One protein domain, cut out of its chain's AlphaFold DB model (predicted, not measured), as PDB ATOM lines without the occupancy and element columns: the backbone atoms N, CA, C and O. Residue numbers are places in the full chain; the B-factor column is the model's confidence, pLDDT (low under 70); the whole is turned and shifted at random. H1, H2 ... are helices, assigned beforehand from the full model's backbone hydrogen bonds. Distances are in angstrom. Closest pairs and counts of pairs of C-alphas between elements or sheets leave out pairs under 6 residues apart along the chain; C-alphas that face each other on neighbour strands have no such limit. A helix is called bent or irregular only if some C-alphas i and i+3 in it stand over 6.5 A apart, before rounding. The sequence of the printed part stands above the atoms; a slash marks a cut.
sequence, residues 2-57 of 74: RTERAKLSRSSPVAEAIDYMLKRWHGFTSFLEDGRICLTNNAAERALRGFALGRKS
ATOM      1  N   ARG A   2      27.738  52.735 -49.215       83.25
ATOM      2  CA  ARG A   2      27.235  54.127 -49.287       83.25
ATOM      3  C   ARG A   2      25.706  54.226 -49.412       83.25
ATOM      4  O   ARG A   2      25.097  55.084 -48.788       83.25
ATOM      5  N   THR A   3      25.094  53.301 -50.148       86.56
ATOM      6  CA  THR A   3      23.633  53.154 -50.257       86.56
ATOM      7  C   THR A   3      22.973  52.832 -48.917       86.56
ATOM      8  O   THR A   3      21.978  53.448 -48.557       86.56
ATOM      9  N   GLU A   4      23.560  51.920 -48.141       84.44
ATOM     10  CA  GLU A   4      23.053  51.553 -46.811       84.44
ATOM     11  C   GLU A   4      23.251  52.682 -45.796       84.44
ATOM     12  O   GLU A   4      22.367  52.951 -44.990       84.44
ATOM     13  N   ARG A   5      24.356  53.431 -45.894       83.25
ATOM     14  CA  ARG A   5      24.595  54.618 -45.065       83.25
ATOM     15  C   ARG A   5      23.526  55.700 -45.240       83.25
ATOM     16  O   ARG A   5      23.207  56.376 -44.263       83.25
ATOM     17  N   ALA A   6      22.989  55.851 -46.451       84.94
ATOM     18  CA  ALA A   6      21.941  56.821 -46.767       84.94
ATOM     19  C   ALA A   6      20.572  56.450 -46.166       84.94
ATOM     20  O   ALA A   6      19.749  57.332 -45.942       84.94
ATOM     21  N   LYS A   7      20.340  55.164 -45.869       88.81
ATOM     22  CA  LYS A   7      19.109  54.673 -45.225       88.81
ATOM     23  C   LYS A   7      19.141  54.800 -43.698       88.81
ATOM     24  O   LYS A   7      18.107  54.672 -43.051       88.81
ATOM     25  N   LEU A   8      20.320  55.012 -43.113       85.81
ATOM     26  CA  LEU A   8      20.513  55.068 -41.666       85.81
ATOM     27  C   LEU A   8      20.450  56.508 -41.151       85.81
ATOM     28  O   LEU A   8      21.046  57.423 -41.723       85.81
ATOM     29  N   SER A   9      19.787  56.690 -40.005       84.88
ATOM     30  CA  SER A   9      19.810  57.961 -39.277       84.88
ATOM     31  C   SER A   9      21.246  58.372 -38.941       84.88
ATOM     32  O   SER A   9      22.092  57.533 -38.619       84.88
ATOM     33  N   ARG A  10      21.521  59.681 -38.973       76.31
ATOM     34  CA  ARG A  10      22.847  60.249 -38.676       76.31
ATOM     35  C   ARG A  10      23.364  59.908 -37.278       76.31
ATOM     36  O   ARG A  10      24.573  59.913 -37.101       76.31
ATOM     37  N   SER A  11      22.478  59.623 -36.325       81.62
ATOM     38  CA  SER A  11      22.824  59.268 -34.942       81.62
ATOM     39  C   SER A  11      22.972  57.761 -34.704       81.62
ATOM     40  O   SER A  11      23.194  57.344 -33.571       81.62
ATOM     41  N   SER A  12      22.822  56.922 -35.735       89.06
ATOM     42  CA  SER A  12      22.957  55.477 -35.562       89.06
ATOM     43  C   SER A  12      24.425  55.098 -35.297       89.06
ATOM     44  O   SER A  12      25.290  55.476 -36.090       89.06
ATOM     45  N   PRO A  13      24.723  54.272 -34.276       90.12
ATOM     46  CA  PRO A  13      26.073  53.734 -34.066       90.12
ATOM     47  C   PRO A  13      26.614  52.985 -35.293       90.12
ATOM     48  O   PRO A  13      27.807  53.003 -35.589       90.12
ATOM     49  N   VAL A  14      25.719  52.358 -36.065       89.38
ATOM     50  CA  VAL A  14      26.069  51.662 -37.311       89.38
ATOM     51  C   VAL A  14      26.460  52.659 -38.403       89.38
ATOM     52  O   VAL A  14      27.399  52.418 -39.159       89.38
ATOM     53  N   ALA A  15      25.774  53.801 -38.477       89.38
ATOM     54  CA  ALA A  15      26.111  54.870 -39.408       89.38
ATOM     55  C   ALA A  15      27.500  55.461 -39.116       89.38
ATOM     56  O   ALA A  15      28.270  55.686 -40.050       89.38
ATOM     57  N   GLU A  16      27.842  55.641 -37.839       89.75
ATOM     58  CA  GLU A  16      29.167  56.100 -37.413       89.75
ATOM     59  C   GLU A  16      30.270  55.105 -37.799       89.75
ATOM     60  O   GLU A  16      31.283  55.496 -38.383       89.75
ATOM     61  N   ALA A  17      30.052  53.809 -37.556       90.44
ATOM     62  CA  ALA A  17      30.995  52.766 -37.954       90.44
ATOM     63  C   ALA A  17      31.217  52.733 -39.478       90.44
ATOM     64  O   ALA A  17      32.358  52.644 -39.943       90.44
ATOM     65  N   ILE A  18      30.146  52.860 -40.270       90.25
ATOM     66  CA  ILE A  18      30.240  52.914 -41.734       90.25
ATOM     67  C   ILE A  18      31.009  54.162 -42.185       90.25
ATOM     68  O   ILE A  18      31.891  54.055 -43.038       90.25
ATOM     69  N   ASP A  19      30.730  55.334 -41.612       90.12
ATOM     70  CA  ASP A  19      31.451  56.568 -41.948       90.12
ATOM     71  C   ASP A  19      32.937  56.470 -41.617       90.12
ATOM     72  O   ASP A  19      33.780  56.914 -42.398       90.12
ATOM     73  N   TYR A  20      33.269  55.875 -40.474       90.56
ATOM     74  CA  TYR A  20      34.647  55.635 -40.080       90.56
ATOM     75  C   TYR A  20      35.382  54.749 -41.094       90.56
ATOM     76  O   TYR A  20      36.485  55.096 -41.527       90.56
ATOM     77  N   MET A  21      34.756  53.649 -41.526       89.06
ATOM     78  CA  MET A  21      35.323  52.778 -42.559       89.06
ATOM     79  C   MET A  21      35.501  53.514 -43.890       89.06
ATOM     80  O   MET A  21      36.567  53.439 -44.499       89.06
ATOM     81  N   LEU A  22      34.489  54.269 -44.328       89.81
ATOM     82  CA  LEU A  22      34.524  55.008 -45.592       89.81
ATOM     83  C   LEU A  22      35.581  56.124 -45.592       89.81
ATOM     84  O   LEU A  22      36.257  56.310 -46.601       89.81
ATOM     85  N   LYS A  23      35.776  56.830 -44.471       91.19
ATOM     86  CA  LYS A  23      36.827  57.856 -44.323       91.19
ATOM     87  C   LYS A  23      38.239  57.282 -44.444       91.19
ATOM     88  O   LYS A  23      39.151  57.997 -44.843       91.19
ATOM     89  N   ARG A  24      38.431  56.011 -44.085       88.94
ATOM     90  CA  ARG A  24      39.739  55.330 -44.076       88.94
ATOM     91  C   ARG A  24      39.867  54.280 -45.179       88.94
ATOM     92  O   ARG A  24      40.720  53.399 -45.093       88.94
ATOM     93  N   TRP A  25      39.040  54.382 -46.219       89.88
ATOM     94  CA  TRP A  25      38.918  53.378 -47.277       89.88
ATOM     95  C   TRP A  25      40.253  53.002 -47.930       89.88
ATOM     96  O   TRP A  25      40.497  51.823 -48.170       89.88
ATOM     97  N   HIS A  26      41.141  53.977 -48.150       86.94
ATOM     98  CA  HIS A  26      42.468  53.733 -48.721       86.94
ATOM     99  C   HIS A  26      43.274  52.726 -47.890       86.94
ATOM    100  O   HIS A  26      43.744  51.733 -48.424       86.94
ATOM    101  N   GLY A  27      43.359  52.914 -46.569       85.81
ATOM    102  CA  GLY A  27      44.066  51.973 -45.692       85.81
ATOM    103  C   GLY A  27      43.374  50.611 -45.597       85.81
ATOM    104  O   GLY A  27      44.038  49.582 -45.536       85.81
ATOM    105  N   PHE A  28      42.039  50.590 -45.642       84.06
ATOM    106  CA  PHE A  28      41.274  49.341 -45.660       84.06
ATOM    107  C   PHE A  28      41.431  48.547 -46.955       84.06
ATOM    108  O   PHE A  28      41.175  47.352 -46.930       84.06
ATOM    109  N   THR A  29      41.815  49.173 -48.068       89.12
ATOM    110  CA  THR A  29      41.954  48.507 -49.372       89.12
ATOM    111  C   THR A  29      43.396  48.232 -49.767       89.12
ATOM    112  O   THR A  29      43.610  47.472 -50.703       89.12
ATOM    113  N   SER A  30      44.385  48.737 -49.021       88.19
ATOM    114  CA  SER A  30      45.809  48.527 -49.318       88.19
ATOM    115  C   SER A  30      46.216  47.051 -49.393       88.19
ATOM    116  O   SER A  30      47.146  46.726 -50.118       88.19
ATOM    117  N   PHE A  31      45.506  46.137 -48.719       84.38
ATOM    118  CA  PHE A  31      45.762  44.692 -48.836       84.38
ATOM    119  C   PHE A  31      45.474  44.122 -50.237       84.38
ATOM    120  O   PHE A  31      45.975  43.055 -50.579       84.38
ATOM    121  N   LEU A  32      44.644  44.802 -51.038       88.62
ATOM    122  CA  LEU A  32      44.371  44.420 -52.426       88.62
ATOM    123  C   LEU A  32      45.549  44.765 -53.342       88.62
ATOM    124  O   LEU A  32      45.735  44.112 -54.364       88.62
ATOM    125  N   GLU A  33      46.321  45.788 -52.979       88.50
ATOM    126  CA  GLU A  33      47.475  46.272 -53.741       88.50
ATOM    127  C   GLU A  33      48.782  45.631 -53.252       88.50
ATOM    128  O   GLU A  33      49.651  45.303 -54.057       88.50
ATOM    129  N   ASP A  34      48.905  45.398 -51.942       85.00
ATOM    130  CA  ASP A  34      50.045  44.735 -51.314       85.00
ATOM    131  C   ASP A  34      49.596  43.498 -50.523       85.00
ATOM    132  O   ASP A  34      49.112  43.583 -49.392       85.00
ATOM    133  N   GLY A  35      49.829  42.318 -51.103       81.94
ATOM    134  CA  GLY A  35      49.502  41.027 -50.491       81.94
ATOM    135  C   GLY A  35      50.319  40.677 -49.241       81.94
ATOM    136  O   GLY A  35      50.047  39.661 -48.602       81.94
ATOM    137  N   ARG A  36      51.318  41.489 -48.861       85.75
ATOM    138  CA  ARG A  36      52.012  41.353 -47.569       85.75
ATOM    139  C   ARG A  36      51.178  41.891 -46.410       85.75
ATOM    140  O   ARG A  36      51.418  41.522 -45.260       85.75
ATOM    141  N   ILE A  37      50.214  42.764 -46.693       81.81
ATOM    142  CA  ILE A  37      49.317  43.328 -45.691       81.81
ATOM    143  C   ILE A  37      48.221  42.300 -45.402       81.81
ATOM    144  O   ILE A  37      47.421  41.943 -46.263       81.81
ATOM    145  N   CYS A  38      48.160  41.824 -44.159       79.62
ATOM    146  CA  CYS A  38      47.100  40.919 -43.728       79.62
ATOM    147  C   CYS A  38      45.734  41.621 -43.774       79.62
ATOM    148  O   CYS A  38      45.530  42.628 -43.100       79.62
ATOM    149  N   LEU A  39      44.769  41.019 -44.473       80.94
ATOM    150  CA  LEU A  39      43.365  41.457 -44.482       80.94
ATOM    151  C   LEU A  39      42.755  41.514 -43.068       80.94
ATOM    152  O   LEU A  39      41.907  42.348 -42.766       80.94
ATOM    153  N   THR A  40      43.171  40.596 -42.196       80.50
ATOM    154  CA  THR A  40      42.645  40.485 -40.834       80.50
ATOM    155  C   THR A  40      43.569  41.156 -39.822       80.50
ATOM    156  O   THR A  40      44.781  40.947 -39.861       80.50
ATOM    157  N   ASN A  41      42.990  41.818 -38.820       82.00
ATOM    158  CA  ASN A  41      43.720  42.420 -37.697       82.00
ATOM    159  C   ASN A  41      44.320  41.392 -36.706       82.00
ATOM    160  O   ASN A  41      44.969  41.760 -35.727       82.00
ATOM    161  N   ASN A  42      44.151  40.091 -36.966       82.94
ATOM    162  CA  ASN A  42      44.579  38.991 -36.097       82.94
ATOM    163  C   ASN A  42      46.058  39.068 -35.681       82.94
ATOM    164  O   ASN A  42      46.401  38.719 -34.551       82.94
ATOM    165  N   ALA A  43      46.942  39.506 -36.584       81.12
ATOM    166  CA  ALA A  43      48.372  39.633 -36.300       81.12
ATOM    167  C   ALA A  43      48.651  40.733 -35.262       81.12
ATOM    168  O   ALA A  43      49.361  40.496 -34.283       81.12
ATOM    169  N   ALA A  44      48.039  41.907 -35.433       82.00
ATOM    170  CA  ALA A  44      48.183  43.017 -34.497       82.00
ATOM    171  C   ALA A  44      47.508  42.711 -33.152       82.00
ATOM    172  O   ALA A  44      48.083  42.981 -32.102       82.00
ATOM    173  N   GLU A  45      46.334  42.076 -33.155       85.94
ATOM    174  CA  GLU A  45      45.659  41.650 -31.923       85.94
ATOM    175  C   GLU A  45      46.491  40.644 -31.136       85.94
ATOM    176  O   GLU A  45      46.613  40.763 -29.918       85.94
ATOM    177  N   ARG A  46      47.120  39.678 -31.819       85.69
ATOM    178  CA  ARG A  46      48.016  38.709 -31.178       85.69
ATOM    179  C   ARG A  46      49.244  39.386 -30.573       85.69
ATOM    180  O   ARG A  46      49.610  39.050 -29.449       85.69
ATOM    181  N   ALA A  47      49.828  40.358 -31.274       84.19
ATOM    182  CA  ALA A  47      50.944  41.151 -30.765       84.19
ATOM    183  C   ALA A  47      50.542  41.986 -29.533       84.19
ATOM    184  O   ALA A  47      51.254  42.008 -28.530       84.19
ATOM    185  N   LEU A  48      49.365  42.621 -29.561       80.50
ATOM    186  CA  LEU A  48      48.855  43.442 -28.459       80.50
ATOM    187  C   LEU A  48      48.342  42.619 -27.272       80.50
ATOM    188  O   LEU A  48      48.352  43.108 -26.141       80.50
ATOM    189  N   ARG A  49      47.928  41.365 -27.489       81.94
ATOM    190  CA  ARG A  49      47.427  40.478 -26.428       81.94
ATOM    191  C   ARG A  49      48.459  40.267 -25.323       81.94
ATOM    192  O   ARG A  49      48.088  40.285 -24.152       81.94
ATOM    193  N   GLY A  50      49.738  40.133 -25.677       77.38
ATOM    194  CA  GLY A  50      50.829  40.030 -24.703       77.38
ATOM    195  C   GLY A  50      50.912  41.258 -23.791       77.38
ATOM    196  O   GLY A  50      50.961  41.122 -22.571       77.38
ATOM    197  N   PHE A  51      50.814  42.460 -24.364       75.19
ATOM    198  CA  PHE A  51      50.813  43.713 -23.604       75.19
ATOM    199  C   PHE A  51      49.562  43.881 -22.736       75.19
ATOM    200  O   PHE A  51      49.666  44.295 -21.584       75.19
ATOM    201  N   ALA A  52      48.376  43.558 -23.258       75.19
ATOM    202  CA  ALA A  52      47.127  43.671 -22.507       75.19
ATOM    203  C   ALA A  52      47.104  42.745 -21.276       75.19
ATOM    204  O   ALA A  52      46.606  43.130 -20.219       75.19
ATOM    205  N   LEU A  53      47.682  41.545 -21.401       71.81
ATOM    206  CA  LEU A  53      47.860  40.616 -20.287       71.81
ATOM    207  C   LEU A  53      48.955  41.090 -19.318       71.81
ATOM    208  O   LEU A  53      48.737  41.075 -18.108       71.81
ATOM    209  N   GLY A  54      50.087  41.582 -19.832       66.38
ATOM    210  CA  GLY A  54      51.194  42.108 -19.023       66.38
ATOM    211  C   GLY A  54      50.815  43.319 -18.165       66.38
ATOM    212  O   GLY A  54      51.238  43.421 -17.020       66.38
ATOM    213  N   ARG A  55      49.920  44.196 -18.638       63.78
ATOM    214  CA  ARG A  55      49.415  45.339 -17.847       63.78
ATOM    215  C   ARG A  55      48.741  44.933 -16.530       63.78
ATOM    216  O   ARG A  55      48.743  45.729 -15.598       63.78
ATOM    217  N   LYS A  56      48.191  43.716 -16.427       59.66
ATOM    218  CA  LYS A  56      47.644  43.194 -15.161       59.66
ATOM    219  C   LYS A  56      48.727  42.675 -14.204       59.66
ATOM    220  O   LYS A  56      48.480  42.648 -13.007       59.66
ATOM    221  N   SER A  57      49.903  42.275 -14.700       58.81
ATOM    222  CA  SER A  57      51.008  41.752 -13.876       58.81
ATOM    223  C   SER A  57      52.103  42.780 -13.572       58.81
ATOM    224  O   SER A  57      52.871  42.597 -12.632       58.81
TER     225      SER A  57
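AT A GLANCE: This is residues 2 to 57 of the 74 residues of a protein of Pannonibacter phragmitetus (UniProt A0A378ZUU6). The longest helix, H4, sticks out as a free arm, residues 41 to 57, and makes one limb of a flat, open V. The other limb is H2 followed by H3, with the short H1 folded back beside H2 and residues 34 to 41 linking the limbs. The printed part has 56 residues with four named helices, in the order H1, H2, H3, H4, and no named strand; its class is all helix. It is extended, with a radius of gyration of the C-alphas of 16.0 A and spans of 45 by 32 by 12 A.

HOW THE PARTS SIT: H4, residues 42 to 57, touches no helix. It is apart from H3, residues 25 to 33. H2, residues 13 to 23, is close to H3 but not clearly touching: their closest C-alphas, those of Met 21 and Phe 28, are 7.5 A apart. These two run the same way at a steep tilt of 57 degrees. H1, residues 2 to 7, and H2 form a helical hairpin, opposite ways at a shallow tilt of 24 degrees. They only just touch, with 3 pairs of C-alphas within 8 A, the closest being Arg 5 and Ala 15 at 5.9 A. In H2 every O i to N i+4 pair is within hydrogen-bond range; in H1 1 of 2, in H4 8 of 12 and in H3 2 of 5 are, and H3 has 4 of 6 O i to N i+3 pairs within range.

IN THESE COORDINATES: H4 is 23.3 A long from C-alpha 42 at (44.579, 38.991, -36.097) to C-alpha 57 at (51.008, 41.752, -13.876). It is neither bent nor irregular, but only just: C-alphas 47 and 50 are 6.2 A apart. H3, 12.9 A, is irregular: C-alphas 28 and 31 are 7.2 A apart. H2 measures 15.4 A. H1, 9.1 A, begins with C-alpha 2 at (27.235, 54.127, -49.287).

THE WHOLE: The two C-alphas farthest apart, those of Thr 3 and Ser 57, are 46.9 A apart. The printed part has no cut. The links H1 to H2 and H2 to H3 are tight, and H3 to H4 is short. The mean pLDDT of the printed part is 83.3, with residues 54 to 57 under 70.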